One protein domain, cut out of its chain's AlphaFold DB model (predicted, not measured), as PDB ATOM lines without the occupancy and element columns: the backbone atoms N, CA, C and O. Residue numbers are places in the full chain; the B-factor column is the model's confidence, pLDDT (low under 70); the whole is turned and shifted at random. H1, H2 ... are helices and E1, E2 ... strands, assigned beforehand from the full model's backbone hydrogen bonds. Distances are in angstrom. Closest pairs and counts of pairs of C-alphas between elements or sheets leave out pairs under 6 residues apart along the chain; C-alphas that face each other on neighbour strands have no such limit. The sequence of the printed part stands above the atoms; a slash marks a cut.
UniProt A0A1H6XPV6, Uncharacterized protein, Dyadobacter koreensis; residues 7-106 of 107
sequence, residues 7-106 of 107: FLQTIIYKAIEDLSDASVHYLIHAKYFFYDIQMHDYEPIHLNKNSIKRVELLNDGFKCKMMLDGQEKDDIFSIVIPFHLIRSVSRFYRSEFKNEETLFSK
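Overview. This is residues 7 to 106 of the 107 residues of an uncharacterized protein of Dyadobacter koreensis (UniProt A0A1H6XPV6). Two small antiparallel sheets, E2 E1 E6 E7 and E3 E4 E5, stand as two walls of an open trough, and the single helix H1 lies over the inner face of both. The walls join through the tight links from E2 to E3 and from E5 to E6; the side of the trough between the edge strands E3 and E7 is covered by H1 rather than closed by strands. The printed part has 100 residues, with H1 first and then seven strands, E1 to E7; the class is mixed, helices and strands. It is compact, with a radius of gyration of the C-alphas of 12.9 A, and rounded, with spans of 32 by 29 by 23 A.

Along the chain. Find C-alpha 7 at (27.003, 6.018, -8.730); from there H1 runs through residues 7 to 18, 16.6 A long. E1 follows at residues 25 to 30, 15.9 A, and E2 at residues 43 to 47. E3 holds residues 52 to 57. Look for E4 at residues 61 to 67, 19.6 A, and for E5 at residues 76 to 82, 20.0 A, beginning at C-alpha 76 at (-0.509, -4.069, -2.894). E6 holds residues 86 to 92, 17.8 A, and E7 residues 101 to 105, ending at C-alpha 105 at (22.447, 13.503, -2.163).

Arrangement. Start at the larger sheet, in the order E2, E1, E6, E7. E2 and E1 form a hairpin, with N 28 and O 45 at 2.9 A. E1 and E6 are antiparallel, with N 27 and O 90 at 2.9 A. E6 and E7 form a hairpin, with N 91 and O 101 at 2.8 A. H1 is on one face of this sheet, making two layers, a helix layer and a strand layer; its height over the sheet is 9.7 A. It lies over E1 and E6, slantwise to the strands, at 39 degrees to E6 on the local plane. Its closest C-alphas to E7 are those of Leu 8 and Phe 104, 6.7 A. In H1 every O i to N i+4 pair is within hydrogen-bond range. E3, E4 and E5 form a meander, each strand the antiparallel neighbour of the one before; look at N 56 and O 63, 2.9 A, and N 66 and O 77, 2.8 A. H1 is on this sheet too, at a height of 10.1 A and along the strands, at 27 degrees to E4 on the local plane. E3 and E7 are apart.

Size, cuts and confidence. The C-alphas of Phe 7 and Glu 72 are the two farthest apart, 37.4 A. The printed part has no cut. The link from E1 to E2, residues 31 to 42, is long. Mean pLDDT of the printed part is 89.8; residues 69 to 74 and residue 95 are under 70.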
ATOM      1  N   PHE A   7      26.790   6.135 -10.171       93.94
ATOM      2  CA  PHE A   7      27.003   6.018  -8.730       93.94
ATOM      3  C   PHE A   7      25.673   5.811  -8.004       93.94
ATOM      4  O   PHE A   7      25.526   4.866  -7.228       93.94
ATOM      5  N   LEU A   8      24.666   6.624  -8.338       95.00
ATOM      6  CA  LEU A   8      23.305   6.432  -7.843       95.00
ATOM      7  C   LEU A   8      22.757   5.049  -8.220       95.00
ATOM      8  O   LEU A   8      22.175   4.368  -7.380       95.00
ATOM      9  N   GLN A   9      22.956   4.611  -9.465       93.62
ATOM     10  CA  GLN A   9      22.474   3.306  -9.920       93.62
ATOM     11  C   GLN A   9      23.097   2.152  -9.117       93.62
ATOM     12  O   GLN A   9      22.375   1.251  -8.690       93.62
ATOM     13  N   THR A  10      24.405   2.206  -8.843       95.00
ATOM     14  CA  THR A  10      25.084   1.225  -7.983       95.00
ATOM     15  C   THR A  10      24.512   1.215  -6.566       95.00
ATOM     16  O   THR A  10      24.263   0.135  -6.029       95.00
ATOM     17  N   ILE A  11      24.242   2.385  -5.976       96.12
ATOM     18  CA  ILE A  11      23.625   2.486  -4.643       96.12
ATOM     19  C   ILE A  11      22.245   1.828  -4.628       96.12
ATOM     20  O   ILE A  11      21.952   1.050  -3.723       96.12
ATOM     21  N   ILE A  12      21.407   2.094  -5.633       96.12
ATOM     22  CA  ILE A  12      20.070   1.493  -5.713       96.12
ATOM     23  C   ILE A  12      20.152  -0.023  -5.888       96.12
ATOM     24  O   ILE A  12      19.406  -0.753  -5.242       96.12
ATOM     25  N   TYR A  13      21.069  -0.520  -6.718       94.62
ATOM     26  CA  TYR A  13      21.228  -1.963  -6.907       94.62
ATOM     27  C   TYR A  13      21.687  -2.648  -5.625       94.62
ATOM     28  O   TYR A  13      21.155  -3.703  -5.280       94.62
ATOM     29  N   LYS A  14      22.597  -2.013  -4.877       94.81
ATOM     30  CA  LYS A  14      22.993  -2.501  -3.559       94.81
ATOM     31  C   LYS A  14      21.824  -2.481  -2.572       94.81
ATOM     32  O   LYS A  14      21.601  -3.463  -1.874       94.81
ATOM     33  N   ALA A  15      21.029  -1.412  -2.571       94.19
ATOM     34  CA  ALA A  15      19.845  -1.325  -1.724       94.19
ATOM     35  C   ALA A  15      18.838  -2.448  -2.008       94.19
ATOM     36  O   ALA A  15      18.295  -3.020  -1.071       94.19
ATOM     37  N   ILE A  16      18.625  -2.794  -3.284       93.44
ATOM     38  CA  ILE A  16      17.747  -3.898  -3.702       93.44
ATOM     39  C   ILE A  16      18.297  -5.256  -3.246       93.44
ATOM     40  O   ILE A  16      17.529  -6.082  -2.759       93.44
ATOM     41  N   GLU A  17      19.605  -5.493  -3.390       93.12
ATOM     42  CA  GLU A  17      20.268  -6.717  -2.909       93.12
ATOM     43  C   GLU A  17      20.094  -6.893  -1.388       93.12
ATOM     44  O   GLU A  17      19.757  -7.979  -0.899       93.12
ATOM     45  N   ASP A  18      20.245  -5.796  -0.648       93.00
ATOM     46  CA  ASP A  18      20.150  -5.769   0.810       93.00
ATOM     47  C   ASP A  18      18.711  -5.957   1.333       93.00
ATOM     48  O   ASP A  18      18.537  -6.243   2.514       93.00
ATOM     49  N   LEU A  19      17.667  -5.897   0.486       89.38
ATOM     50  CA  LEU A  19      16.272  -6.147   0.904       89.38
ATOM     51  C   LEU A  19      16.030  -7.575   1.419       89.38
ATOM     52  O   LEU A  19      14.986  -7.854   2.012       89.38
ATOM     53  N   SER A  20      16.967  -8.497   1.193       87.25
ATOM     54  CA  SER A  20      16.925  -9.835   1.787       87.25
ATOM     55  C   SER A  20      17.148  -9.819   3.314       87.25
ATOM     56  O   SER A  20      16.621 -10.694   4.022       87.25
ATOM     57  N   ASP A  21      17.845  -8.796   3.821       88.88
ATOM     58  CA  ASP A  21      18.144  -8.552   5.230       88.88
ATOM     59  C   ASP A  21      17.058  -7.675   5.879       88.88
ATOM     60  O   ASP A  21      16.761  -6.564   5.444       88.88
ATOM     61  N   ALA A  22      16.443  -8.180   6.952       85.88
ATOM     62  CA  ALA A  22      15.380  -7.471   7.664       85.88
ATOM     63  C   ALA A  22      15.885  -6.299   8.526       85.88
ATOM     64  O   ALA A  22      15.072  -5.492   8.972       85.88
ATOM     65  N   SER A  23      17.192  -6.229   8.799       88.19
ATOM     66  CA  SER A  23      17.810  -5.198   9.641       88.19
ATOM     67  C   SER A  23      18.195  -3.935   8.872       88.19
ATOM     68  O   SER A  23      18.431  -2.888   9.479       88.19
ATOM     69  N   VAL A  24      18.248  -4.021   7.541       90.94
ATOM     70  CA  VAL A  24      18.636  -2.906   6.685       90.94
ATOM     71  C   VAL A  24      17.392  -2.172   6.205       90.94
ATOM     72  O   VAL A  24      16.437  -2.753   5.687       90.94
ATOM     73  N   HIS A  25      17.423  -0.858   6.369       93.00
ATOM     74  CA  HIS A  25      16.383   0.047   5.919       93.00
ATOM     75  C   HIS A  25      16.995   1.112   5.021       93.00
ATOM     76  O   HIS A  25      18.045   1.674   5.335       93.00
ATOM     77  N   TYR A  26      16.297   1.434   3.941       95.12
ATOM     78  CA  TYR A  26      16.645   2.535   3.058       95.12
ATOM     79  C   TYR A  26      15.528   3.569   3.044       95.12
ATOM     80  O   TYR A  26      14.348   3.219   3.015       95.12
ATOM     81  N   LEU A  27      15.904   4.844   3.038       95.06
ATOM     82  CA  LEU A  27      14.992   5.958   2.813       95.06
ATOM     83  C   LEU A  27      15.422   6.682   1.541       95.06
ATOM     84  O   LEU A  27      16.530   7.213   1.461       95.06
ATOM     85  N   ILE A  28      14.547   6.682   0.541       96.06
ATOM     86  CA  ILE A  28      14.776   7.354  -0.737       96.06
ATOM     87  C   ILE A  28      13.845   8.555  -0.812       96.06
ATOM     88  O   ILE A  28      12.633   8.379  -0.788       96.06
ATOM     89  N   HIS A  29      14.389   9.761  -0.962       97.00
ATOM     90  CA  HIS A  29      13.578  10.938  -1.276       97.00
ATOM     91  C   HIS A  29      13.532  11.121  -2.786       97.00
ATOM     92  O   HIS A  29      14.559  11.407  -3.416       97.00
ATOM     93  N   ALA A  30      12.357  10.951  -3.385       97.06
ATOM     94  CA  ALA A  30      12.195  10.994  -4.833       97.06
ATOM     95  C   ALA A  30      10.826  11.533  -5.248       97.06
ATOM     96  O   ALA A  30       9.840  11.369  -4.536       97.06
ATOM     97  N   LYS A  31      10.748  12.110  -6.452       97.25
ATOM     98  CA  LYS A  31       9.461  12.203  -7.152       97.25
ATOM     99  C   LYS A  31       9.228  10.877  -7.865       97.25
ATOM    100  O   LYS A  31      10.065  10.452  -8.662       97.25
ATOM    101  N   TYR A  32       8.111  10.228  -7.576       96.62
ATOM    102  CA  TYR A  32       7.746   8.940  -8.155       96.62
ATOM    103  C   TYR A  32       6.365   9.011  -8.803       96.62
ATOM    104  O   TYR A  32       5.615   9.962  -8.587       96.62
ATOM    105  N   PHE A  33       6.047   8.007  -9.613       96.75
ATOM    106  CA  PHE A  33       4.725   7.834 -10.198       96.75
ATOM    107  C   PHE A  33       3.940   6.802  -9.399       96.75
ATOM    108  O   PHE A  33       4.430   5.694  -9.180       96.75
ATOM    109  N   PHE A  34       2.723   7.157  -9.008       93.81
ATOM    110  CA  PHE A  34       1.737   6.278  -8.388       93.81
ATOM    111  C   PHE A  34       0.491   6.278  -9.269       93.81
ATOM    112  O   PHE A  34      -0.121   7.325  -9.455       93.81
ATOM    113  N   TYR A  35       0.158   5.131  -9.869       89.06
ATOM    114  CA  TYR A  35      -0.901   5.026 -10.889       89.06
ATOM    115  C   TYR A  35      -0.810   6.121 -11.971       89.06
ATOM    116  O   TYR A  35      -1.768   6.842 -12.224       89.06
ATOM    117  N   ASP A  36       0.381   6.273 -12.561       90.31
ATOM    118  CA  ASP A  36       0.708   7.260 -13.607       90.31
ATOM    119  C   ASP A  36       0.598   8.741 -13.193       90.31
ATOM    120  O   ASP A  36       0.886   9.638 -13.989       90.31
ATOM    121  N   ILE A  37       0.287   9.022 -11.925       94.12
ATOM    122  CA  ILE A  37       0.316  10.366 -11.349       94.12
ATOM    123  C   ILE A  37       1.689  10.594 -10.723       94.12
ATOM    124  O   ILE A  37       2.111   9.857  -9.832       94.12
ATOM    125  N   GLN A  38       2.399  11.621 -11.190       96.25
ATOM    126  CA  GLN A  38       3.676  12.008 -10.600       96.25
ATOM    127  C   GLN A  38       3.453  12.783  -9.299       96.25
ATOM    128  O   GLN A  38       2.717  13.772  -9.286       96.25
ATOM    129  N   MET A  39       4.158  12.401  -8.235       94.75
ATOM    130  CA  MET A  39       4.209  13.188  -7.005       94.75
ATOM    131  C   MET A  39       4.799  14.580  -7.263       94.75
ATOM    132  O   MET A  39       5.742  14.752  -8.051       94.75
ATOM    133  N   HIS A  40       4.216  15.586  -6.604       92.56
ATOM    134  CA  HIS A  40       4.630  16.979  -6.753       92.56
ATOM    135  C   HIS A  40       5.996  17.224  -6.107       92.56
ATOM    136  O   HIS A  40       6.892  17.795  -6.742       92.56
ATOM    137  N   ASP A  41       6.165  16.713  -4.890       94.94
ATOM    138  CA  ASP A  41       7.347  16.888  -4.059       94.94
ATOM    139  C   ASP A  41       8.215  15.628  -3.994       94.94
ATOM    140  O   ASP A  41       7.865  14.556  -4.493       94.94
ATOM    141  N   TYR A  42       9.418  15.797  -3.443       95.75
ATOM    142  CA  TYR A  42      10.338  14.694  -3.183       95.75
ATOM    143  C   TYR A  42       9.901  13.960  -1.921       95.75
ATOM    144  O   TYR A  42      10.370  14.258  -0.823       95.75
ATOM    145  N   GLU A  43       9.004  13.009  -2.106       95.19
ATOM    146  CA  GLU A  43       8.413  12.238  -1.025       95.19
ATOM    147  C   GLU A  43       9.369  11.147  -0.514       95.19
ATOM    148  O   GLU A  43      10.139  10.576  -1.303       95.19
ATOM    149  N   PRO A  44       9.329  10.831   0.791       93.94
ATOM    150  CA  PRO A  44      10.095   9.739   1.365       93.94
ATOM    151  C   PRO A  44       9.500   8.382   0.973       93.94
ATOM    152  O   PRO A  44       8.307   8.128   1.123       93.94
ATOM    153  N   ILE A  45      10.362   7.474   0.526       93.69
ATOM    154  CA  ILE A  45      10.025   6.093   0.190       93.69
ATOM    155  C   ILE A  45      10.880   5.193   1.072       93.69
ATOM    156  O   ILE A  45      12.106   5.147   0.933       93.69
ATOM    157  N   HIS A  46      10.233   4.483   1.990       92.69
ATOM    158  CA  HIS A  46      10.896   3.509   2.848       92.69
ATOM    159  C   HIS A  46      10.985   2.166   2.130       92.69
ATOM    160  O   HIS A  46       9.968   1.611   1.720       92.69
ATOM    161  N   LEU A  47      12.204   1.651   1.977       91.75
ATOM    162  CA  LEU A  47      12.446   0.310   1.463       91.75
ATOM    163  C   LEU A  47      13.043  -0.556   2.571       91.75
ATOM    164  O   LEU A  47      14.082  -0.235   3.151       91.75
ATOM    165  N   ASN A  48      12.390  -1.676   2.840       91.31
ATOM    166  CA  ASN A  48      12.903  -2.771   3.653       91.31
ATOM    167  C   ASN A  48      12.265  -4.085   3.176       91.31
ATOM    168  O   ASN A  48      11.353  -4.092   2.342       91.31
ATOM    169  N   LYS A  49      12.702  -5.201   3.756       89.56
ATOM    170  CA  LYS A  49      12.156  -6.534   3.468       89.56
ATOM    171  C   LYS A  49      10.628  -6.637   3.597       89.56
ATOM    172  O   LYS A  49      10.004  -7.415   2.885       89.56
ATOM    173  N   ASN A  50      10.036  -5.885   4.522       87.50
ATOM    174  CA  ASN A  50       8.621  -6.002   4.877       87.50
ATOM    175  C   ASN A  50       7.711  -5.086   4.048       87.50
ATOM    176  O   ASN A  50       6.526  -5.357   3.947       87.50
ATOM    177  N   SER A  51       8.243  -4.029   3.443       86.31
ATOM    178  CA  SER A  51       7.484  -3.066   2.634       86.31
ATOM    179  C   SER A  51       7.509  -3.421   1.151       86.31
ATOM    180  O   SER A  51       6.603  -3.034   0.416       86.31
ATOM    181  N   ILE A  52       8.512  -4.180   0.692       90.31
ATOM    182  CA  ILE A  52       8.728  -4.480  -0.727       90.31
ATOM    183  C   ILE A  52       8.439  -5.944  -1.042       90.31
ATOM    184  O   ILE A  52       9.123  -6.853  -0.586       90.31
ATOM    185  N   LYS A  53       7.457  -6.173  -1.920       90.25
ATOM    186  CA  LYS A  53       7.115  -7.506  -2.434       90.25
ATOM    187  C   LYS A  53       7.935  -7.883  -3.665       90.25
ATOM    188  O   LYS A  53       8.266  -9.049  -3.859       90.25
ATOM    189  N   ARG A  54       8.200  -6.914  -4.545       91.75
ATOM    190  CA  ARG A  54       8.974  -7.120  -5.776       91.75
ATOM    191  C   ARG A  54       9.571  -5.807  -6.261       91.75
ATOM    192  O   ARG A  54       8.905  -4.775  -6.197       91.75
ATOM    193  N   VAL A  55      10.772  -5.888  -6.822       94.00
ATOM    194  CA  VAL A  55      11.401  -4.803  -7.580       94.00
ATOM    195  C   VAL A  55      11.597  -5.250  -9.026       94.00
ATOM    196  O   VAL A  55      11.933  -6.405  -9.290       94.00
ATOM    197  N   GLU A  56      11.357  -4.345  -9.962       95.25
ATOM    198  CA  GLU A  56      11.636  -4.508 -11.386       95.25
ATOM    199  C   GLU A  56      12.526  -3.352 -11.842       95.25
ATOM    200  O   GLU A  56      12.197  -2.185 -11.632       95.25
ATOM    201  N   LEU A  57      13.676  -3.673 -12.433       93.44
ATOM    202  CA  LEU A  57      14.601  -2.674 -12.960       93.44
ATOM    203  C   LEU A  57      14.142  -2.208 -14.340       93.44
ATOM    204  O   LEU A  57      13.783  -3.023 -15.189       93.44
ATOM    205  N   LEU A  58      14.186  -0.899 -14.561       93.00
ATOM    206  CA  LEU A  58      13.876  -0.249 -15.830       93.00
ATOM    207  C   LEU A  58      15.137   0.444 -16.363       93.00
ATOM    208  O   LEU A  58      16.125   0.614 -15.651       93.00
ATOM    209  N   ASN A  59      15.099   0.890 -17.618       89.44
ATOM    210  CA  ASN A  59      16.246   1.571 -18.229       89.44
ATOM    211  C   ASN A  59      16.589   2.910 -17.550       89.44
ATOM    212  O   ASN A  59      17.747   3.321 -17.555       89.44
ATOM    213  N   ASP A  60      15.600   3.607 -16.986       91.25
ATOM    214  CA  ASP A  60      15.739   4.951 -16.411       91.25
ATOM    215  C   ASP A  60      15.261   5.058 -14.953       91.25
ATOM    216  O   ASP A  60      15.151   6.163 -14.406       91.25
ATOM    217  N   GLY A  61      15.021   3.920 -14.305       94.88
ATOM    218  CA  GLY A  61      14.532   3.850 -12.937       94.88
ATOM    219  C   GLY A  61      14.246   2.423 -12.495       94.88
ATOM    220  O   GLY A  61      14.800   1.457 -13.017       94.88
ATOM    221  N   PHE A  62      13.351   2.288 -11.530       95.75
ATOM    222  CA  PHE A  62      12.875   0.995 -11.062       95.75
ATOM    223  C   PHE A  62      11.428   1.101 -10.593       95.75
ATOM    224  O   PHE A  62      10.949   2.171 -10.208       95.75
ATOM    225  N   LYS A  63      10.722  -0.022 -10.645       96.44
ATOM    226  CA  LYS A  63       9.353  -0.166 -10.170       96.44
ATOM    227  C   LYS A  63       9.347  -1.010  -8.906       96.44
ATOM    228  O   LYS A  63       9.869  -2.125  -8.901       96.44
ATOM    229  N   CYS A  64       8.714  -0.499  -7.858       94.62
ATOM    230  CA  CYS A  64       8.511  -1.215  -6.606       94.62
ATOM    231  C   CYS A  64       7.049  -1.612  -6.476       94.62
ATOM    232  O   CYS A  64       6.162  -0.770  -6.608       94.62
ATOM    233  N   LYS A  65       6.802  -2.887  -6.177       93.38
ATOM    234  CA  LYS A  65       5.503  -3.389  -5.734       93.38
ATOM    235  C   LYS A  65       5.527  -3.456  -4.207       93.38
ATOM    236  O   LYS A  65       6.272  -4.268  -3.654       93.38
ATOM    237  N   MET A  66       4.764  -2.585  -3.557       90.75
ATOM    238  CA  MET A  66       4.839  -2.308  -2.121       90.75
ATOM    239  C   MET A  66       3.596  -2.796  -1.377       90.75
ATOM    240  O   MET A  66       2.507  -2.814  -1.952       90.75
ATOM    241  N   MET A  67       3.763  -3.184  -0.115       86.06
ATOM    242  CA  MET A  67       2.666  -3.526   0.797       86.06
ATOM    243  C   MET A  67       2.346  -2.312   1.677       86.06
ATOM    244  O   MET A  67       3.269  -1.650   2.153       86.06
ATOM    245  N   LEU A  68       1.062  -1.999   1.867       73.56
ATOM    246  CA  LEU A  68       0.635  -1.003   2.855       73.56
ATOM    247  C   LEU A  68       0.720  -1.607   4.260       73.56
ATOM    248  O   LEU A  68       0.145  -2.664   4.525       73.56
ATOM    249  N   ASP A  69       1.418  -0.928   5.169       63.88
ATOM    250  CA  ASP A  69       1.433  -1.314   6.578       63.88
ATOM    251  C   ASP A  69       0.028  -1.133   7.181       63.88
ATOM    252  O   ASP A  69      -0.550  -0.047   7.138       63.88
ATOM    253  N   GLY A  70      -0.521  -2.201   7.768       58.12
ATOM    254  CA  GLY A  70      -1.750  -2.147   8.569       58.12
ATOM    255  C   GLY A  70      -3.064  -2.487   7.857       58.12
ATOM    256  O   GLY A  70      -4.106  -2.426   8.508       58.12
ATOM    257  N   GLN A  71      -3.046  -2.879   6.580       52.19
ATOM    258  CA  GLN A  71      -4.231  -3.400   5.880       52.19
ATOM    259  C   GLN A  71      -4.127  -4.908   5.619       52.19
ATOM    260  O   GLN A  71      -3.054  -5.506   5.749       52.19
ATOM    261  N   GLU A  72      -5.267  -5.550   5.334       54.50
ATOM    262  CA  GLU A  72      -5.301  -6.966   4.963       54.50
ATOM    263  C   GLU A  72      -4.322  -7.225   3.806       54.50
ATOM    264  O   GLU A  72      -4.072  -6.352   2.979       54.50
ATOM    265  N   LYS A  73      -3.729  -8.427   3.779       55.69
ATOM    266  CA  LYS A  73      -2.561  -8.846   2.967       55.69
ATOM    267  C   LYS A  73      -2.640  -8.598   1.444       55.69
ATOM    268  O   LYS A  73      -1.682  -8.924   0.736       55.69
ATOM    269  N   ASP A  74      -3.735  -8.040   0.949       59.47
ATOM    270  CA  ASP A  74      -4.062  -7.894  -0.461       59.47
ATOM    271  C   ASP A  74      -3.901  -6.464  -1.003       59.47
ATOM    272  O   ASP A  74      -3.814  -6.301  -2.225       59.47
ATOM    273  N   ASP A  75      -3.731  -5.449  -0.145       70.62
ATOM    274  CA  ASP A  75      -3.528  -4.063  -0.588       70.62
ATOM    275  C   ASP A  75      -2.075  -3.811  -1.006       70.62
ATOM    276  O   ASP A  75      -1.208  -3.330  -0.269       70.62
ATOM    277  N   ILE A  76      -1.806  -4.200  -2.251       85.88
ATOM    278  CA  ILE A  76      -0.509  -4.069  -2.894       85.88
ATOM    279  C   ILE A  76      -0.581  -2.983  -3.958       85.88
ATOM    280  O   ILE A  76      -1.328  -3.100  -4.929       85.88
ATOM    281  N   PHE A  77       0.286  -1.985  -3.848       89.88
ATOM    282  CA  PHE A  77       0.389  -0.917  -4.836       89.88
ATOM    283  C   PHE A  77       1.730  -0.950  -5.565       89.88
ATOM    284  O   PHE A  77       2.644  -1.698  -5.216       89.88
ATOM    285  N   SER A  78       1.839  -0.186  -6.650       93.31
ATOM    286  CA  SER A  78       3.087  -0.050  -7.397       93.31
ATOM    287  C   SER A  78       3.459   1.409  -7.567       93.31
ATOM    288  O   SER A  78       2.611   2.226  -7.916       93.31
ATOM    289  N   ILE A  79       4.742   1.699  -7.380       95.88
ATOM    290  CA  ILE A  79       5.335   2.994  -7.697       95.88
ATOM    291  C   ILE A  79       6.467   2.822  -8.701       95.88
ATOM    292  O   ILE A  79       7.152   1.796  -8.701       95.88
ATOM    293  N   VAL A  80       6.675   3.829  -9.546       97.31
ATOM    294  CA  VAL A  80       7.825   3.912 -10.457       97.31
ATOM    295  C   VAL A  80       8.702   5.076 -10.030       97.31
ATOM    296  O   VAL A  80       8.224   6.204  -9.922       97.31
ATOM    297  N   ILE A  81       9.984   4.806  -9.799       96.81
ATOM    298  CA  ILE A  81      10.962   5.767  -9.289       96.81
ATOM    299  C   ILE A  81      12.032   5.986 -10.367       96.81
ATOM    300  O   ILE A  81      12.931   5.154 -10.524       96.81
ATOM    301  N   PRO A  82      11.965   7.089 -11.133       96.06
ATOM    302  CA  PRO A  82      13.005   7.422 -12.099       96.06
ATOM    303  C   PRO A  82      14.285   7.885 -11.400       96.06
ATOM    304  O   PRO A  82      14.241   8.765 -10.540       96.06
ATOM    305  N   PHE A  83      15.454   7.401 -11.829       94.88
ATOM    306  CA  PHE A  83      16.741   7.755 -11.205       94.88
ATOM    307  C   PHE A  83      17.007   9.265 -11.202       94.88
ATOM    308  O   PHE A  83      17.511   9.843 -10.237       94.88
ATOM    309  N   HIS A  84      16.629   9.948 -12.283       94.12
ATOM    310  CA  HIS A  84      16.833  11.389 -12.398       94.12
ATOM    311  C   HIS A  84      15.982  12.202 -11.404       94.12
ATOM    312  O   HIS A  84      16.353  13.338 -11.106       94.12
ATOM    313  N   LEU A  85      14.907  11.619 -10.859       95.62
ATOM    314  CA  LEU A  85      14.019  12.221  -9.859       95.62
ATOM    315  C   LEU A  85      14.322  11.780  -8.422       95.62
ATOM    316  O   LEU A  85      13.582  12.145  -7.515       95.62
ATOM    317  N   ILE A  86      15.411  11.048  -8.188       96.62
ATOM    318  CA  ILE A  86      15.907  10.776  -6.835       96.62
ATOM    319  C   ILE A  86      16.745  11.966  -6.372       96.62
ATOM    320  O   ILE A  86      17.642  12.409  -7.097       96.62
ATOM    321  N   ARG A  87      16.452  12.479  -5.178       96.75
ATOM    322  CA  ARG A  87      17.191  13.571  -4.536       96.75
ATOM    323  C   ARG A  87      18.217  13.051  -3.543       96.75
ATOM    324  O   ARG A  87      19.349  13.517  -3.579       96.75
ATOM    325  N   SER A  88      17.846  12.090  -2.704       97.19
ATOM    326  CA  SER A  88      18.760  11.491  -1.732       97.19
ATOM    327  C   SER A  88      18.428  10.031  -1.447       97.19
ATOM    328  O   SER A  88      17.294   9.585  -1.650       97.19
ATOM    329  N   VAL A  89      19.445   9.299  -0.995       97.56
ATOM    330  CA  VAL A  89      19.340   7.919  -0.514       97.56
ATOM    331  C   VAL A  89      20.112   7.816   0.794       97.56
ATOM    332  O   VAL A  89      21.309   8.114   0.829       97.56
ATOM    333  N   SER A  90      19.435   7.351   1.837       96.81
ATOM    334  CA  SER A  90      20.019   7.117   3.157       96.81
ATOM    335  C   SER A  90      19.796   5.678   3.601       96.81
ATOM    336  O   SER A  90      18.781   5.068   3.255       96.81
ATOM    337  N   ARG A  91      20.740   5.142   4.375       95.50
ATOM    338  CA  ARG A  91      20.704   3.795   4.950       95.50
ATOM    339  C   ARG A  91      20.651   3.853   6.474       95.50
ATOM    340  O   ARG A  91      21.271   4.714   7.095       95.50
ATOM    341  N   PHE A  92      19.934   2.897   7.060       93.50
ATOM    342  CA  PHE A  92      19.806   2.703   8.501       93.50
ATOM    343  C   PHE A  92      19.896   1.210   8.831       93.50
ATOM    344  O   PHE A  92      19.336   0.376   8.123       93.50
ATOM    345  N   TYR A  93      20.554   0.879   9.942       84.81
ATOM    346  CA  TYR A  93      20.714  -0.502  10.430       84.81
ATOM    347  C   TYR A  93      19.743  -0.871  11.560       84.81
ATOM    348  O   TYR A  93      19.858  -1.929  12.180       84.81
ATOM    349  N   ARG A  94      18.839   0.048  11.914       76.69
ATOM    350  CA  ARG A  94      17.830  -0.133  12.961       76.69
ATOM    351  C   ARG A  94      16.542   0.571  12.557       76.69
ATOM    352  O   ARG A  94      16.585   1.662  11.992       76.69
ATOM    353  N   SER A  95      15.410  -0.009  12.942       68.69
ATOM    354  CA  SER A  95      14.066   0.528  12.689       68.69
ATOM    355  C   SER A  95      13.770   1.848  13.410       68.69
ATOM    356  O   SER A  95      12.786   2.507  13.101       68.69
ATOM    357  N   GLU A  96      14.613   2.256  14.362       76.88
ATOM    358  CA  GLU A  96      14.509   3.548  15.056       76.88
ATOM    359  C   GLU A  96      14.961   4.743  14.196       76.88
ATOM    360  O   GLU A  96      14.939   5.870  14.685       76.88
ATOM    361  N   PHE A  97      15.423   4.511  12.957       76.56
ATOM    362  CA  PHE A  97      15.970   5.541  12.061       76.56
ATOM    363  C   PHE A  97      17.087   6.387  12.703       76.56
ATOM    364  O   PHE A  97      17.265   7.566  12.410       76.56
ATOM    365  N   LYS A  98      17.873   5.768  13.591       77.06
ATOM    366  CA  LYS A  98      19.077   6.358  14.191       77.06
ATOM    367  C   LYS A  98      20.317   5.966  13.397       77.06
ATOM    368  O   LYS A  98      20.342   4.902  12.782       77.06
ATOM    369  N   ASN A  99      21.364   6.786  13.507       83.06
ATOM    370  CA  ASN A  99      22.642   6.606  12.810       83.06
ATOM    371  C   ASN A  99      22.459   6.571  11.288       83.06
ATOM    372  O   ASN A  99      22.843   5.606  10.631       83.06
ATOM    373  N   GLU A 100      21.819   7.614  10.759       90.94
ATOM    374  CA  GLU A 100      21.660   7.800   9.322       90.94
ATOM    375  C   GLU A 100      23.020   7.807   8.620       90.94
ATOM    376  O   GLU A 100      23.918   8.573   8.973       90.94
ATOM    377  N   GLU A 101      23.140   6.986   7.584       94.19
ATOM    378  CA  GLU A 101      24.245   7.041   6.642       94.19
ATOM    379  C   GLU A 101      23.716   7.539   5.295       94.19
ATOM    380  O   GLU A 101      23.042   6.810   4.564       94.19
ATOM    381  N   THR A 102      24.001   8.796   4.957       95.31
ATOM    382  CA  THR A 102      23.660   9.347   3.642       95.31
ATOM    383  C   THR A 102      24.595   8.762   2.585       95.31
ATOM    384  O   THR A 102      25.793   9.036   2.581       95.31
ATOM    385  N   LEU A 103      24.040   7.977   1.662       96.62
ATOM    386  CA  LEU A 103      24.789   7.339   0.575       96.62
ATOM    387  C   LEU A 103      24.826   8.212  -0.682       96.62
ATOM    388  O   LEU A 103      25.781   8.170  -1.455       96.62
ATOM    389  N   PHE A 104      23.772   8.999  -0.896       96.81
ATOM    390  CA  PHE A 104      23.627   9.871  -2.052       96.81
ATOM    391  C   PHE A 104      22.820  11.115  -1.696       96.81
ATOM    392  O   PHE A 104      21.803  11.022  -1.010       96.81
ATOM    393  N   SER A 105      23.225  12.269  -2.226       95.31
ATOM    394  CA  SER A 105      22.447  13.503  -2.163       95.31
ATOM    395  C   SER A 105      22.783  14.404  -3.351       95.31
ATOM    396  O   SER A 105      23.955  14.585  -3.684       95.31
ATOM    397  N   LYS A 106      21.758  14.973  -3.990       91.56
ATOM    398  CA  LYS A 106      21.904  16.057  -4.969       91.56
ATOM    399  C   LYS A 106      21.826  17.401  -4.249       91.56
ATOM    400  O   LYS A 106      20.954  17.588  -3.399       91.56
TER     401      LYS A 106